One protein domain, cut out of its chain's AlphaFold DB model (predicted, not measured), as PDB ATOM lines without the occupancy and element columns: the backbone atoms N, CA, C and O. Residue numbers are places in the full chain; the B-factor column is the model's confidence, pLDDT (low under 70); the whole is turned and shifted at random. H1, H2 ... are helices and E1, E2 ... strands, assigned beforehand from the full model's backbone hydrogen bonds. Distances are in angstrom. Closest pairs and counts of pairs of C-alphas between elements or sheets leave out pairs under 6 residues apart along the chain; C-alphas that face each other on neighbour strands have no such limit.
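Overview. This is residues 186 to 275 of the 275 residues of an uncharacterized protein of Cephaloticoccus primus (UniProt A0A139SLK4). A strongly twisted sheet of six strands, curled like part of a barrel, has H1 packed over its open side, mostly by E8 and E5. A small hairpin, E6 and E7, extends from E5, H2 only grazes the sheet, and the loops 210 to 218 and 228 to 236 reach out at opposite ends of the longest axis. The printed part has 90 residues, with the order E1 E2 E3 E4 E5 E6 E7 H1 H2 E8; its class is mixed, helices and strands. The large sheet, order E1, E2, E3, E4, E5, E8, is mixed. The whole is compact by its radius of gyration of the C-alphas, 13.2 A, yet elongated, spanning 47 by 24 by 22 A.

Along the chain. E1, residues 187 to 191, begins with C-alpha 187 at (201.517, 161.402, 212.428) and is 13.1 A long. E2 holds residues 195 to 199 (13.6 A), E3 residues 204 to 209 (16.4 A), and E4, the longest strand, residues 219 to 227 (24.0 A). E5 is residues 237 to 240, E6 residues 243 to 245 and E7 residues 251 to 253. H1, residues 255 to 261, begins with C-alpha 255 at (209.429, 159.228, 196.839) and is 10.2 A long. H2 is residues 265 to 269. E8, residues 271 to 274, ends with C-alpha 274 at (208.763, 163.677, 193.989).

Arrangement. E1 to E5 form a meander, each strand the antiparallel neighbour of the one before. Across the neighbour strands E1 and E2, N 189 and O 197 are within hydrogen-bond range at 2.8 A. Also within hydrogen-bond range are N 198 and O 206 across E2 and E3 at 2.9 A, N 209 and O 219 across E3 and E4 at 2.8 A, and N 227 and O 237 across E4 and E5 at 2.7 A. E8, an edge strand like E1, is parallel to E5, with N 238 and O 271 at 2.8 A. E5 runs on into E6 across a break of 2 residues, at 58 degrees. E6 and E7 form an antiparallel hairpin, with N 253 and O 243 at 2.8 A. H1 is on the large sheet; the closest C-alphas of H1 and E8 are those of Ser 255 and Pro 274, 5.3 A apart. H1 and H2 only just touch, only at the corner by their link, with 3 pairs of C-alphas within 8 A, closest Lys 259 and Arg 267, 7.0 A. In both helices every O i to N i+4 pair is within hydrogen-bond range.

Size, cuts and confidence. The two C-alphas farthest apart are those of Arg 215 and Gly 232, 47.5 A. The printed part has no cut, and no link is long. Its mean pLDDT is 79.4, with residues 191 to 194, 211 to 218, 246 to 250 and 261 to 265 under 70.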
ATOM      1  N   LEU A 186     201.891 165.273 213.999       81.81
ATOM      2  CA  LEU A 186     200.609 164.975 213.356       81.81
ATOM      3  C   LEU A 186     200.446 163.484 213.093       81.81
ATOM      4  O   LEU A 186     199.343 162.946 213.180       81.81
ATOM      5  N   ASN A 187     201.535 162.825 212.705       76.88
ATOM      6  CA  ASN A 187     201.517 161.402 212.428       76.88
ATOM      7  C   ASN A 187     202.902 160.791 212.607       76.88
ATOM      8  O   ASN A 187     203.920 161.416 212.313       76.88
ATOM      9  N   THR A 188     202.915 159.528 213.014       76.31
ATOM     10  CA  THR A 188     204.107 158.690 213.057       76.31
ATOM     11  C   THR A 188     203.782 157.365 212.382       76.31
ATOM     12  O   THR A 188     202.918 156.619 212.847       76.31
ATOM     13  N   VAL A 189     204.461 157.054 211.281       73.62
ATOM     14  CA  VAL A 189     204.265 155.804 210.544       73.62
ATOM     15  C   VAL A 189     205.531 154.973 210.631       73.62
ATOM     16  O   VAL A 189     206.571 155.327 210.084       73.62
ATOM     17  N   LEU A 190     205.416 153.836 211.304       70.94
ATOM     18  CA  LEU A 190     206.479 152.854 211.419       70.94
ATOM     19  C   LEU A 190     206.487 151.924 210.197       70.94
ATOM     20  O   LEU A 190     205.442 151.413 209.781       70.94
ATOM     21  N   TYR A 191     207.675 151.656 209.667       67.94
ATOM     22  CA  TYR A 191     207.936 150.571 208.735       67.94
ATOM     23  C   TYR A 191     208.965 149.597 209.307       67.94
ATOM     24  O   TYR A 191     210.121 149.951 209.560       67.94
ATOM     25  N   GLY A 192     208.545 148.341 209.456       66.06
ATOM     26  CA  GLY A 192     209.357 147.325 210.117       66.06
ATOM     27  C   GLY A 192     209.654 147.716 211.563       66.06
ATOM     28  O   GLY A 192     208.831 148.342 212.225       66.06
ATOM     29  N   ASP A 193     210.828 147.346 212.055       61.25
ATOM     30  CA  ASP A 193     211.298 147.650 213.404       61.25
ATOM     31  C   ASP A 193     212.233 148.874 213.474       61.25
ATOM     32  O   ASP A 193     212.650 149.261 214.564       61.25
ATOM     33  N   ARG A 194     212.590 149.470 212.322       67.94
ATOM     34  CA  ARG A 194     213.777 150.343 212.213       67.94
ATOM     35  C   ARG A 194     213.620 151.628 211.411       67.94
ATOM     36  O   ARG A 194     214.492 152.484 211.501       67.94
ATOM     37  N   LEU A 195     212.567 151.780 210.614       75.38
ATOM     38  CA  LEU A 195     212.333 153.005 209.849       75.38
ATOM     39  C   LEU A 195     211.048 153.653 210.325       75.38
ATOM     40  O   LEU A 195     210.012 152.998 210.396       75.38
ATOM     41  N   THR A 196     211.102 154.938 210.646       78.38
ATOM     42  CA  THR A 196     209.911 155.696 211.030       78.38
ATOM     43  C   THR A 196     209.833 156.986 210.260       78.38
ATOM     44  O   THR A 196     210.817 157.668 210.020       78.38
ATOM     45  N   PHE A 197     208.621 157.301 209.863       81.31
ATOM     46  CA  PHE A 197     208.257 158.543 209.233       81.31
ATOM     47  C   PHE A 197     207.496 159.383 210.253       81.31
ATOM     48  O   PHE A 197     206.547 158.883 210.861       81.31
ATOM     49  N   VAL A 198     207.901 160.634 210.441       84.19
ATOM     50  CA  VAL A 198     207.244 161.586 211.346       84.19
ATOM     51  C   VAL A 198     206.782 162.788 210.527       84.19
ATOM     52  O   VAL A 198     207.554 163.319 209.731       84.19
ATOM     53  N   ILE A 199     205.526 163.200 210.704       86.12
ATOM     54  CA  ILE A 199     205.010 164.479 210.196       86.12
ATOM     55  C   ILE A 199     204.798 165.391 211.391       86.12
ATOM     56  O   ILE A 199     204.030 165.054 212.292       86.12
ATOM     57  N   GLU A 200     205.434 166.548 211.375       86.56
ATOM     58  CA  GLU A 200     205.236 167.593 212.372       86.56
ATOM     59  C   GLU A 200     204.046 168.497 212.038       86.56
ATOM     60  O   GLU A 200     203.538 168.500 210.917       86.56
ATOM     61  N   GLN A 201     203.582 169.273 213.022       84.50
ATOM     62  CA  GLN A 201     202.435 170.183 212.870       84.50
ATOM     63  C   GLN A 201     202.641 171.251 211.795       84.50
ATOM     64  O   GLN A 201     201.688 171.628 211.117       84.50
ATOM     65  N   ASP A 202     203.873 171.719 211.618       85.50
ATOM     66  CA  ASP A 202     204.252 172.691 210.590       85.50
ATOM     67  C   ASP A 202     204.367 172.065 209.183       85.50
ATOM     68  O   ASP A 202     204.597 172.760 208.194       85.50
ATOM     69  N   GLY A 203     204.172 170.748 209.082       88.50
ATOM     70  CA  GLY A 203     204.256 169.990 207.848       88.50
ATOM     71  C   GLY A 203     205.658 169.492 207.519       88.50
ATOM     72  O   GLY A 203     205.804 168.829 206.493       88.50
ATOM     73  N   ARG A 204     206.690 169.727 208.338       90.31
ATOM     74  CA  ARG A 204     208.005 169.116 208.110       90.31
ATOM     75  C   ARG A 204     207.889 167.594 208.228       90.31
ATOM     76  O   ARG A 204     207.204 167.045 209.091       90.31
ATOM     77  N   VAL A 205     208.529 166.897 207.292       89.31
ATOM     78  CA  VAL A 205     208.533 165.436 207.223       89.31
ATOM     79  C   VAL A 205     209.926 164.937 207.546       89.31
ATOM     80  O   VAL A 205     210.890 165.289 206.861       89.31
ATOM     81  N   LEU A 206     210.025 164.066 208.541       87.31
ATOM     82  CA  LEU A 206     211.277 163.486 208.996       87.31
ATOM     83  C   LEU A 206     211.304 161.989 208.689       87.31
ATOM     84  O   LEU A 206     210.308 161.281 208.866       87.31
ATOM     85  N   LEU A 207     212.458 161.514 208.230       85.12
ATOM     86  CA  LEU A 207     212.763 160.097 208.126       85.12
ATOM     87  C   LEU A 207     213.745 159.745 209.234       85.12
ATOM     88  O   LEU A 207     214.855 160.266 209.294       85.12
ATOM     89  N   TYR A 208     213.304 158.850 210.098       80.06
ATOM     90  CA  TYR A 208     214.096 158.251 211.146       80.06
ATOM     91  C   TYR A 208     214.560 156.863 210.724       80.06
ATOM     92  O   TYR A 208     213.760 156.042 210.260       80.06
ATOM     93  N   ASN A 209     215.840 156.594 210.946       76.56
ATOM     94  CA  ASN A 209     216.475 155.333 210.638       76.56
ATOM     95  C   ASN A 209     217.288 154.801 211.822       76.56
ATOM     96  O   ASN A 209     218.219 155.444 212.306       76.56
ATOM     97  N   SER A 210     216.973 153.579 212.239       70.25
ATOM     98  CA  SER A 210     217.732 152.808 213.222       70.25
ATOM     99  C   SER A 210     218.207 151.461 212.662       70.25
ATOM    100  O   SER A 210     218.254 150.471 213.394       70.25
ATOM    101  N   TYR A 211     218.507 151.377 211.353       60.50
ATOM    102  CA  TYR A 211     218.691 150.107 210.632       60.50
ATOM    103  C   TYR A 211     219.787 149.170 211.172       60.50
ATOM    104  O   TYR A 211     219.737 147.982 210.846       60.50
ATOM    105  N   ARG A 212     220.766 149.624 211.971       53.88
ATOM    106  CA  ARG A 212     221.989 148.832 212.233       53.88
ATOM    107  C   ARG A 212     222.541 148.824 213.664       53.88
ATOM    108  O   ARG A 212     223.752 148.769 213.835       53.88
ATOM    109  N   GLY A 213     221.676 148.739 214.674       53.38
ATOM    110  CA  GLY A 213     222.098 148.313 216.019       53.38
ATOM    111  C   GLY A 213     223.282 149.106 216.604       53.38
ATOM    112  O   GLY A 213     223.525 150.246 216.230       53.38
ATOM    113  N   GLU A 214     224.010 148.506 217.541       48.28
ATOM    114  CA  GLU A 214     224.938 149.156 218.488       48.28
ATOM    115  C   GLU A 214     226.064 150.027 217.895       48.28
ATOM    116  O   GLU A 214     226.620 150.850 218.617       48.28
ATOM    117  N   ARG A 215     226.413 149.876 216.610       54.12
ATOM    118  CA  ARG A 215     227.573 150.560 216.006       54.12
ATOM    119  C   ARG A 215     227.278 151.941 215.435       54.12
ATOM    120  O   ARG A 215     228.209 152.724 215.280       54.12
ATOM    121  N   HIS A 216     226.017 152.249 215.136       57.50
ATOM    122  CA  HIS A 216     225.651 153.539 214.555       57.50
ATOM    123  C   HIS A 216     224.510 154.168 215.350       57.50
ATOM    124  O   HIS A 216     223.475 153.520 215.549       57.50
ATOM    125  N   PRO A 217     224.664 155.423 215.811       62.44
ATOM    126  CA  PRO A 217     223.581 156.113 216.479       62.44
ATOM    127  C   PRO A 217     222.409 156.261 215.502       62.44
ATOM    128  O   PRO A 217     222.625 156.495 214.308       62.44
ATOM    129  N   PRO A 218     221.162 156.145 215.980       69.25
ATOM    130  CA  PRO A 218     220.015 156.407 215.137       69.25
ATOM    131  C   PRO A 218     220.078 157.793 214.498       69.25
ATOM    132  O   PRO A 218     220.459 158.778 215.143       69.25
ATOM    133  N   GLU A 219     219.675 157.864 213.235       73.56
ATOM    134  CA  GLU A 219     219.725 159.082 212.440       73.56
ATOM    135  C   GLU A 219     218.318 159.567 212.111       73.56
ATOM    136  O   GLU A 219     217.430 158.782 211.778       73.56
ATOM    137  N   ILE A 220     218.117 160.876 212.211       79.94
ATOM    138  CA  ILE A 220     216.919 161.544 211.723       79.94
ATOM    139  C   ILE A 220     217.332 162.616 210.729       79.94
ATOM    140  O   ILE A 220     218.220 163.425 211.005       79.94
ATOM    141  N   VAL A 221     216.684 162.596 209.570       85.06
ATOM    142  CA  VAL A 221     216.919 163.544 208.486       85.06
ATOM    143  C   VAL A 221     215.600 164.158 208.051       85.06
ATOM    144  O   VAL A 221     214.571 163.481 207.968       85.06
ATOM    145  N   THR A 222     215.619 165.448 207.721       89.25
ATOM    146  CA  THR A 222     214.474 166.069 207.054       89.25
ATOM    147  C   THR A 222     214.321 165.449 205.671       89.25
ATOM    148  O   THR A 222     215.180 165.605 204.801       89.25
ATOM    149  N   TRP A 223     213.223 164.735 205.470       91.06
ATOM    150  CA  TRP A 223     212.940 163.992 204.250       91.06
ATOM    151  C   TRP A 223     212.047 164.762 203.285       91.06
ATOM    152  O   TRP A 223     212.086 164.532 202.079       91.06
ATOM    153  N   GLY A 224     211.257 165.706 203.785       93.31
ATOM    154  CA  GLY A 224     210.433 166.527 202.918       93.31
ATOM    155  C   GLY A 224     209.442 167.398 203.665       93.31
ATOM    156  O   GLY A 224     209.689 167.808 204.797       93.31
ATOM    157  N   GLN A 225     208.310 167.653 203.015       94.94
ATOM    158  CA  GLN A 225     207.240 168.484 203.551       94.94
ATOM    159  C   GLN A 225     205.856 167.963 203.155       94.94
ATOM    160  O   GLN A 225     205.657 167.398 202.073       94.94
ATOM    161  N   MET A 226     204.886 168.196 204.026       93.44
ATOM    162  CA  MET A 226     203.473 168.008 203.782       93.44
ATOM    163  C   MET A 226     202.892 169.294 203.201       93.44
ATOM    164  O   MET A 226     203.033 170.383 203.742       93.44
ATOM    165  N   LEU A 227     202.217 169.145 202.074       93.00
ATOM    166  CA  LEU A 227     201.513 170.187 201.357       93.00
ATOM    167  C   LEU A 227     200.003 169.976 201.506       93.00
ATOM    168  O   LEU A 227     199.537 168.830 201.614       93.00
ATOM    169  N   PRO A 228     199.211 171.057 201.429       91.12
ATOM    170  CA  PRO A 228     197.762 170.945 201.452       91.12
ATOM    171  C   PRO A 228     197.255 170.091 200.278       91.12
ATOM    172  O   PRO A 228     197.924 170.015 199.232       91.12
ATOM    173  N   PRO A 229     196.067 169.472 200.410       93.19
ATOM    174  CA  PRO A 229     195.427 168.751 199.316       93.19
ATOM    175  C   PRO A 229     195.290 169.610 198.054       93.19
ATOM    176  O   PRO A 229     195.082 170.822 198.129       93.19
ATOM    177  N   ARG A 230     195.388 168.994 196.872       92.19
ATOM    178  CA  ARG A 230     195.048 169.683 195.615       92.19
ATOM    179  C   ARG A 230     193.533 169.847 195.483       92.19
ATOM    180  O   ARG A 230     192.771 169.059 196.044       92.19
ATOM    181  N   LYS A 231     193.090 170.820 194.680       90.75
ATOM    182  CA  LYS A 231     191.665 171.031 194.377       90.75
ATOM    183  C   LYS A 231     191.016 169.719 193.910       90.75
ATOM    184  O   LYS A 231     191.529 169.062 193.007       90.75
ATOM    185  N   GLY A 232     189.910 169.335 194.550       89.44
ATOM    186  CA  GLY A 232     189.183 168.091 194.260       89.44
ATOM    187  C   GLY A 232     189.709 166.832 194.967       89.44
ATOM    188  O   GLY A 232     189.130 165.766 194.797       89.44
ATOM    189  N   SER A 233     190.764 166.933 195.783       90.69
ATOM    190  CA  SER A 233     191.259 165.843 196.632       90.69
ATOM    191  C   SER A 233     191.119 166.206 198.108       90.69
ATOM    192  O   SER A 233     191.318 167.354 198.493       90.69
ATOM    193  N   ARG A 234     190.819 165.212 198.950       88.94
ATOM    194  CA  ARG A 234     190.890 165.344 200.418       88.94
ATOM    195  C   ARG A 234     192.238 164.903 200.988       88.94
ATOM    196  O   ARG A 234     192.479 165.086 202.174       88.94
ATOM    197  N   LYS A 235     193.106 164.304 200.165       89.62
ATOM    198  CA  LYS A 235     194.384 163.760 200.629       89.62
ATOM    199  C   LYS A 235     195.445 164.857 200.695       89.62
ATOM    200  O   LYS A 235     195.691 165.486 199.661       89.62
ATOM    201  N   PRO A 236     196.098 165.070 201.850       91.56
ATOM    202  CA  PRO A 236     197.310 165.877 201.904       91.56
ATOM    203  C   PRO A 236     198.396 165.271 201.007       91.56
ATOM    204  O   PRO A 236     198.397 164.070 200.713       91.56
ATOM    205  N   ARG A 237     199.315 166.115 200.535       92.94
ATOM    206  CA  ARG A 237     200.357 165.714 199.584       92.94
ATOM    207  C   ARG A 237     201.710 165.706 200.285       92.94
ATOM    208  O   ARG A 237     202.060 166.687 200.919       92.94
ATOM    209  N   LEU A 238     202.485 164.636 200.174       91.88
ATOM    210  CA  LEU A 238     203.838 164.551 200.730       91.88
ATOM    211  C   LEU A 238     204.849 164.771 199.609       91.88
ATOM    212  O   LEU A 238     204.949 163.935 198.712       91.88
ATOM    213  N   ARG A 239     205.594 165.877 199.653       93.88
ATOM    214  CA  ARG A 239     206.712 166.140 198.739       93.88
ATOM    215  C   ARG A 239     207.998 165.681 199.411       93.88
ATOM    216  O   ARG A 239     208.398 166.264 200.415       93.88
ATOM    217  N   LEU A 240     208.613 164.628 198.876       92.38
ATOM    218  CA  LEU A 240     209.761 163.954 199.490       92.38
ATOM    219  C   LEU A 240     211.004 164.112 198.616       92.38
ATOM    220  O   LEU A 240     210.967 163.778 197.428       92.38
ATOM    221  N   ARG A 241     212.101 164.589 199.209       91.38
ATOM    222  CA  ARG A 241     213.419 164.647 198.563       91.38
ATOM    223  C   ARG A 241     214.152 163.324 198.734       91.38
ATOM    224  O   ARG A 241     213.907 162.592 199.688       91.38
ATOM    225  N   ALA A 242     215.052 163.021 197.805       90.31
ATOM    226  CA  ALA A 242     215.990 161.931 198.008       90.31
ATOM    227  C   ALA A 242     216.889 162.282 199.200       90.31
ATOM    228  O   ALA A 242     217.489 163.356 199.230       90.31
ATOM    229  N   VAL A 243     216.945 161.397 200.188       87.06
ATOM    230  CA  VAL A 243     217.883 161.498 201.306       87.06
ATOM    231  C   VAL A 243     218.699 160.227 201.360       87.06
ATOM    232  O   VAL A 243     218.156 159.131 201.242       87.06
ATOM    233  N   THR A 244     220.001 160.375 201.528       82.56
ATOM    234  CA  THR A 244     220.885 159.253 201.809       82.56
ATOM    235  C   THR A 244     221.112 159.233 203.304       82.56
ATOM    236  O   THR A 244     221.426 160.269 203.884       82.56
ATOM    237  N   VAL A 245     220.884 158.082 203.928       73.69
ATOM    238  CA  VAL A 245     221.085 157.914 205.370       73.69
ATOM    239  C   VAL A 245     222.235 156.936 205.572       73.69
ATOM    240  O   VAL A 245     222.226 155.872 204.944       73.69
ATOM    241  N   HIS A 246     223.163 157.298 206.463       67.88
ATOM    242  CA  HIS A 246     224.442 156.633 206.749       67.88
ATOM    243  C   HIS A 246     225.495 156.650 205.621       67.88
ATOM    244  O   HIS A 246     225.178 156.527 204.439       67.88
ATOM    245  N   GLU A 247     226.770 156.760 206.017       55.78
ATOM    246  CA  GLU A 247     227.926 156.889 205.111       55.78
ATOM    247  C   GLU A 247     228.510 155.537 204.656       55.78
ATOM    248  O   GLU A 247     228.929 155.419 203.508       55.78
ATOM    249  N   ASP A 248     228.481 154.497 205.503       57.28
ATOM    250  CA  ASP A 248     229.180 153.222 205.232       57.28
ATOM    251  C   ASP A 248     228.455 152.296 204.237       57.28
ATOM    252  O   ASP A 248     229.072 151.484 203.550       57.28
ATOM    253  N   GLU A 249     227.130 152.410 204.139       65.75
ATOM    254  CA  GLU A 249     226.314 151.756 203.112       65.75
ATOM    255  C   GLU A 249     225.172 152.699 202.713       65.75
ATOM    256  O   GLU A 249     224.043 152.553 203.207       65.75
ATOM    257  N   PRO A 250     225.443 153.690 201.847       67.19
ATOM    258  CA  PRO A 250     224.482 154.731 201.536       67.19
ATOM    259  C   PRO A 250     223.241 154.122 200.884       67.19
ATOM    260  O   PRO A 250     223.258 153.668 199.737       67.19
ATOM    261  N   ARG A 251     222.128 154.120 201.621       76.69
ATOM    262  CA  ARG A 251     220.804 153.832 201.065       76.69
ATOM    263  C   ARG A 251     220.105 155.144 200.772       76.69
ATOM    264  O   ARG A 251     219.922 155.965 201.667       76.69
ATOM    265  N   THR A 252     219.676 155.305 199.526       84.44
ATOM    266  CA  THR A 252     218.881 156.457 199.104       84.44
ATOM    267  C   THR A 252     217.398 156.180 199.318       84.44
ATOM    268  O   THR A 252     216.837 155.214 198.797       84.44
ATOM    269  N   PHE A 253     216.756 157.058 200.076       85.75
ATOM    270  CA  PHE A 253     215.339 157.047 200.394       85.75
ATOM    271  C   PHE A 253     214.649 158.187 199.646       85.75
ATOM    272  O   PHE A 253     214.842 159.360 199.954       85.75
ATOM    273  N   ASP A 254     213.817 157.854 198.662       86.94
ATOM    274  CA  ASP A 254     213.114 158.824 197.823       86.94
ATOM    275  C   ASP A 254     211.588 158.603 197.816       86.94
ATOM    276  O   ASP A 254     211.028 157.745 198.511       86.94
ATOM    277  N   SER A 255     210.877 159.386 197.003       84.38
ATOM    278  CA  SER A 255     209.429 159.228 196.839       84.38
ATOM    279  C   SER A 255     209.029 157.855 196.268       84.38
ATOM    280  O   SER A 255     207.934 157.364 196.559       84.38
ATOM    281  N   GLY A 256     209.899 157.206 195.483       84.31
ATOM    282  CA  GLY A 256     209.695 155.862 194.941       84.31
ATOM    283  C   GLY A 256     209.779 154.787 196.024       84.31
ATOM    284  O   GLY A 256     208.926 153.899 196.089       84.31
ATOM    285  N   PHE A 257     210.746 154.917 196.925       84.19
ATOM    286  CA  PHE A 257     210.886 154.119 198.134       84.19
ATOM    287  C   PHE A 257     209.650 154.262 199.032       84.19
ATOM    288  O   PHE A 257     209.015 153.257 199.361       84.19
ATOM    289  N   ALA A 258     209.225 155.495 199.336       81.56
ATOM    290  CA  ALA A 258     208.023 155.772 200.134       81.56
ATOM    291  C   ALA A 258     206.770 155.102 199.545       81.56
ATOM    292  O   ALA A 258     205.951 154.505 200.249       81.56
ATOM    293  N   LYS A 259     206.652 155.160 198.214       82.00
ATOM    294  CA  LYS A 259     205.577 154.544 197.437       82.00
ATOM    295  C   LYS A 259     205.577 153.015 197.509       82.00
ATOM    296  O   LYS A 259     204.496 152.450 197.338       82.00
ATOM    297  N   LYS A 260     206.731 152.358 197.677       79.44
ATOM    298  CA  LYS A 260     206.876 150.889 197.696       79.44
ATOM    299  C   LYS A 260     206.783 150.306 199.105       79.44
ATOM    300  O   LYS A 260     206.108 149.301 199.294       79.44
ATOM    301  N   LEU A 261     207.427 150.934 200.087       68.00
ATOM    302  CA  LEU A 261     207.614 150.337 201.405       68.00
ATOM    303  C   LEU A 261     206.342 150.252 202.236       68.00
ATOM    304  O   LEU A 261     206.006 149.191 202.738       68.00
ATOM    305  N   PHE A 262     205.591 151.340 202.377       65.69
ATOM    306  CA  PHE A 262     204.529 151.409 203.385       65.69
ATOM    307  C   PHE A 262     203.228 150.677 202.988       65.69
ATOM    308  O   PHE A 262     202.139 151.101 203.374       65.69
ATOM    309  N   GLY A 263     203.315 149.598 202.196       56.09
ATOM    310  CA  GLY A 263     202.222 148.652 201.934       56.09
ATOM    311  C   GLY A 263     200.936 149.295 201.412       56.09
ATOM    312  O   GLY A 263     199.839 148.925 201.818       56.09
ATOM    313  N   GLY A 264     201.051 150.352 200.604       63.38
ATOM    314  CA  GLY A 264     199.909 151.144 200.137       63.38
ATOM    315  C   GLY A 264     199.231 152.014 201.206       63.38
ATOM    316  O   GLY A 264     198.415 152.851 200.836       63.38
ATOM    317  N   ARG A 265     199.577 151.900 202.496       68.31
ATOM    318  CA  ARG A 265     198.976 152.686 203.587       68.31
ATOM    319  C   ARG A 265     199.251 154.177 203.430       68.31
ATOM    320  O   ARG A 265     198.306 154.952 203.380       68.31
ATOM    321  N   LEU A 266     200.503 154.574 203.187       74.44
ATOM    322  CA  LEU A 266     200.798 155.983 202.890       74.44
ATOM    323  C   LEU A 266     200.069 156.485 201.637       74.44
ATOM    324  O   LEU A 266     199.668 157.634 201.606       74.44
ATOM    325  N   ARG A 267     199.832 155.639 200.623       77.62
ATOM    326  CA  ARG A 267     199.053 156.030 199.430       77.62
ATOM    327  C   ARG A 267     197.547 156.143 199.709       77.62
ATOM    328  O   ARG A 267     196.823 156.808 198.961       77.62
ATOM    329  N   LYS A 268     197.040 155.468 200.748       81.81
ATOM    330  CA  LYS A 268     195.651 155.620 201.205       81.81
ATOM    331  C   LYS A 268     195.458 156.992 201.836       81.81
ATOM    332  O   LYS A 268     194.504 157.666 201.462       81.81
ATOM    333  N   ASP A 269     196.407 157.416 202.657       83.44
ATOM    334  CA  ASP A 269     196.263 158.621 203.475       83.44
ATOM    335  C   ASP A 269     196.839 159.876 202.791       83.44
ATOM    336  O   ASP A 269     196.328 160.978 202.982       83.44
ATOM    337  N   TYR A 270     197.837 159.708 201.916       87.62
ATOM    338  CA  TYR A 270     198.589 160.793 201.287       87.62
ATOM    339  C   TYR A 270     198.775 160.598 199.776       87.62
ATOM    340  O   TYR A 270     198.858 159.484 199.252       87.62
ATOM    341  N   GLU A 271     198.908 161.710 199.060       89.94
ATOM    342  CA  GLU A 271     199.413 161.740 197.685       89.94
ATOM    343  C   GLU A 271     200.931 161.982 197.713       89.94
ATOM    344  O   GLU A 271     201.392 163.003 198.209       89.94
ATOM    345  N   ILE A 272     201.725 161.032 197.211       89.38
ATOM    346  CA  ILE A 272     203.194 161.079 197.317       89.38
ATOM    347  C   ILE A 272     203.799 161.675 196.043       89.38
ATOM    348  O   ILE A 272     203.693 161.089 194.958       89.38
ATOM    349  N   LEU A 273     204.495 162.796 196.200       88.38
ATOM    350  CA  LEU A 273     205.123 163.568 195.137       88.38
ATOM    351  C   LEU A 273     206.655 163.449 195.196       88.38
ATOM    352  O   LEU A 273     207.221 163.412 196.295       88.38
ATOM    353  N   PRO A 274     207.333 163.407 194.035       86.88
ATOM    354  CA  PRO A 274     208.763 163.677 193.989       86.88
ATOM    355  C   PRO A 274     209.030 165.136 194.380       86.88
ATOM    356  O   PRO A 274     208.137 165.987 194.270       86.88
ATOM    357  N   TRP A 275     210.242 165.406 194.862       81.56
ATOM    358  CA  TRP A 275     210.707 166.775 195.046       81.56
ATOM    359  C   TRP A 275     210.921 167.468 193.708       81.56
ATOM    360  O   TRP A 275     211.432 166.816 192.775       81.56
TER     361      TRP A 275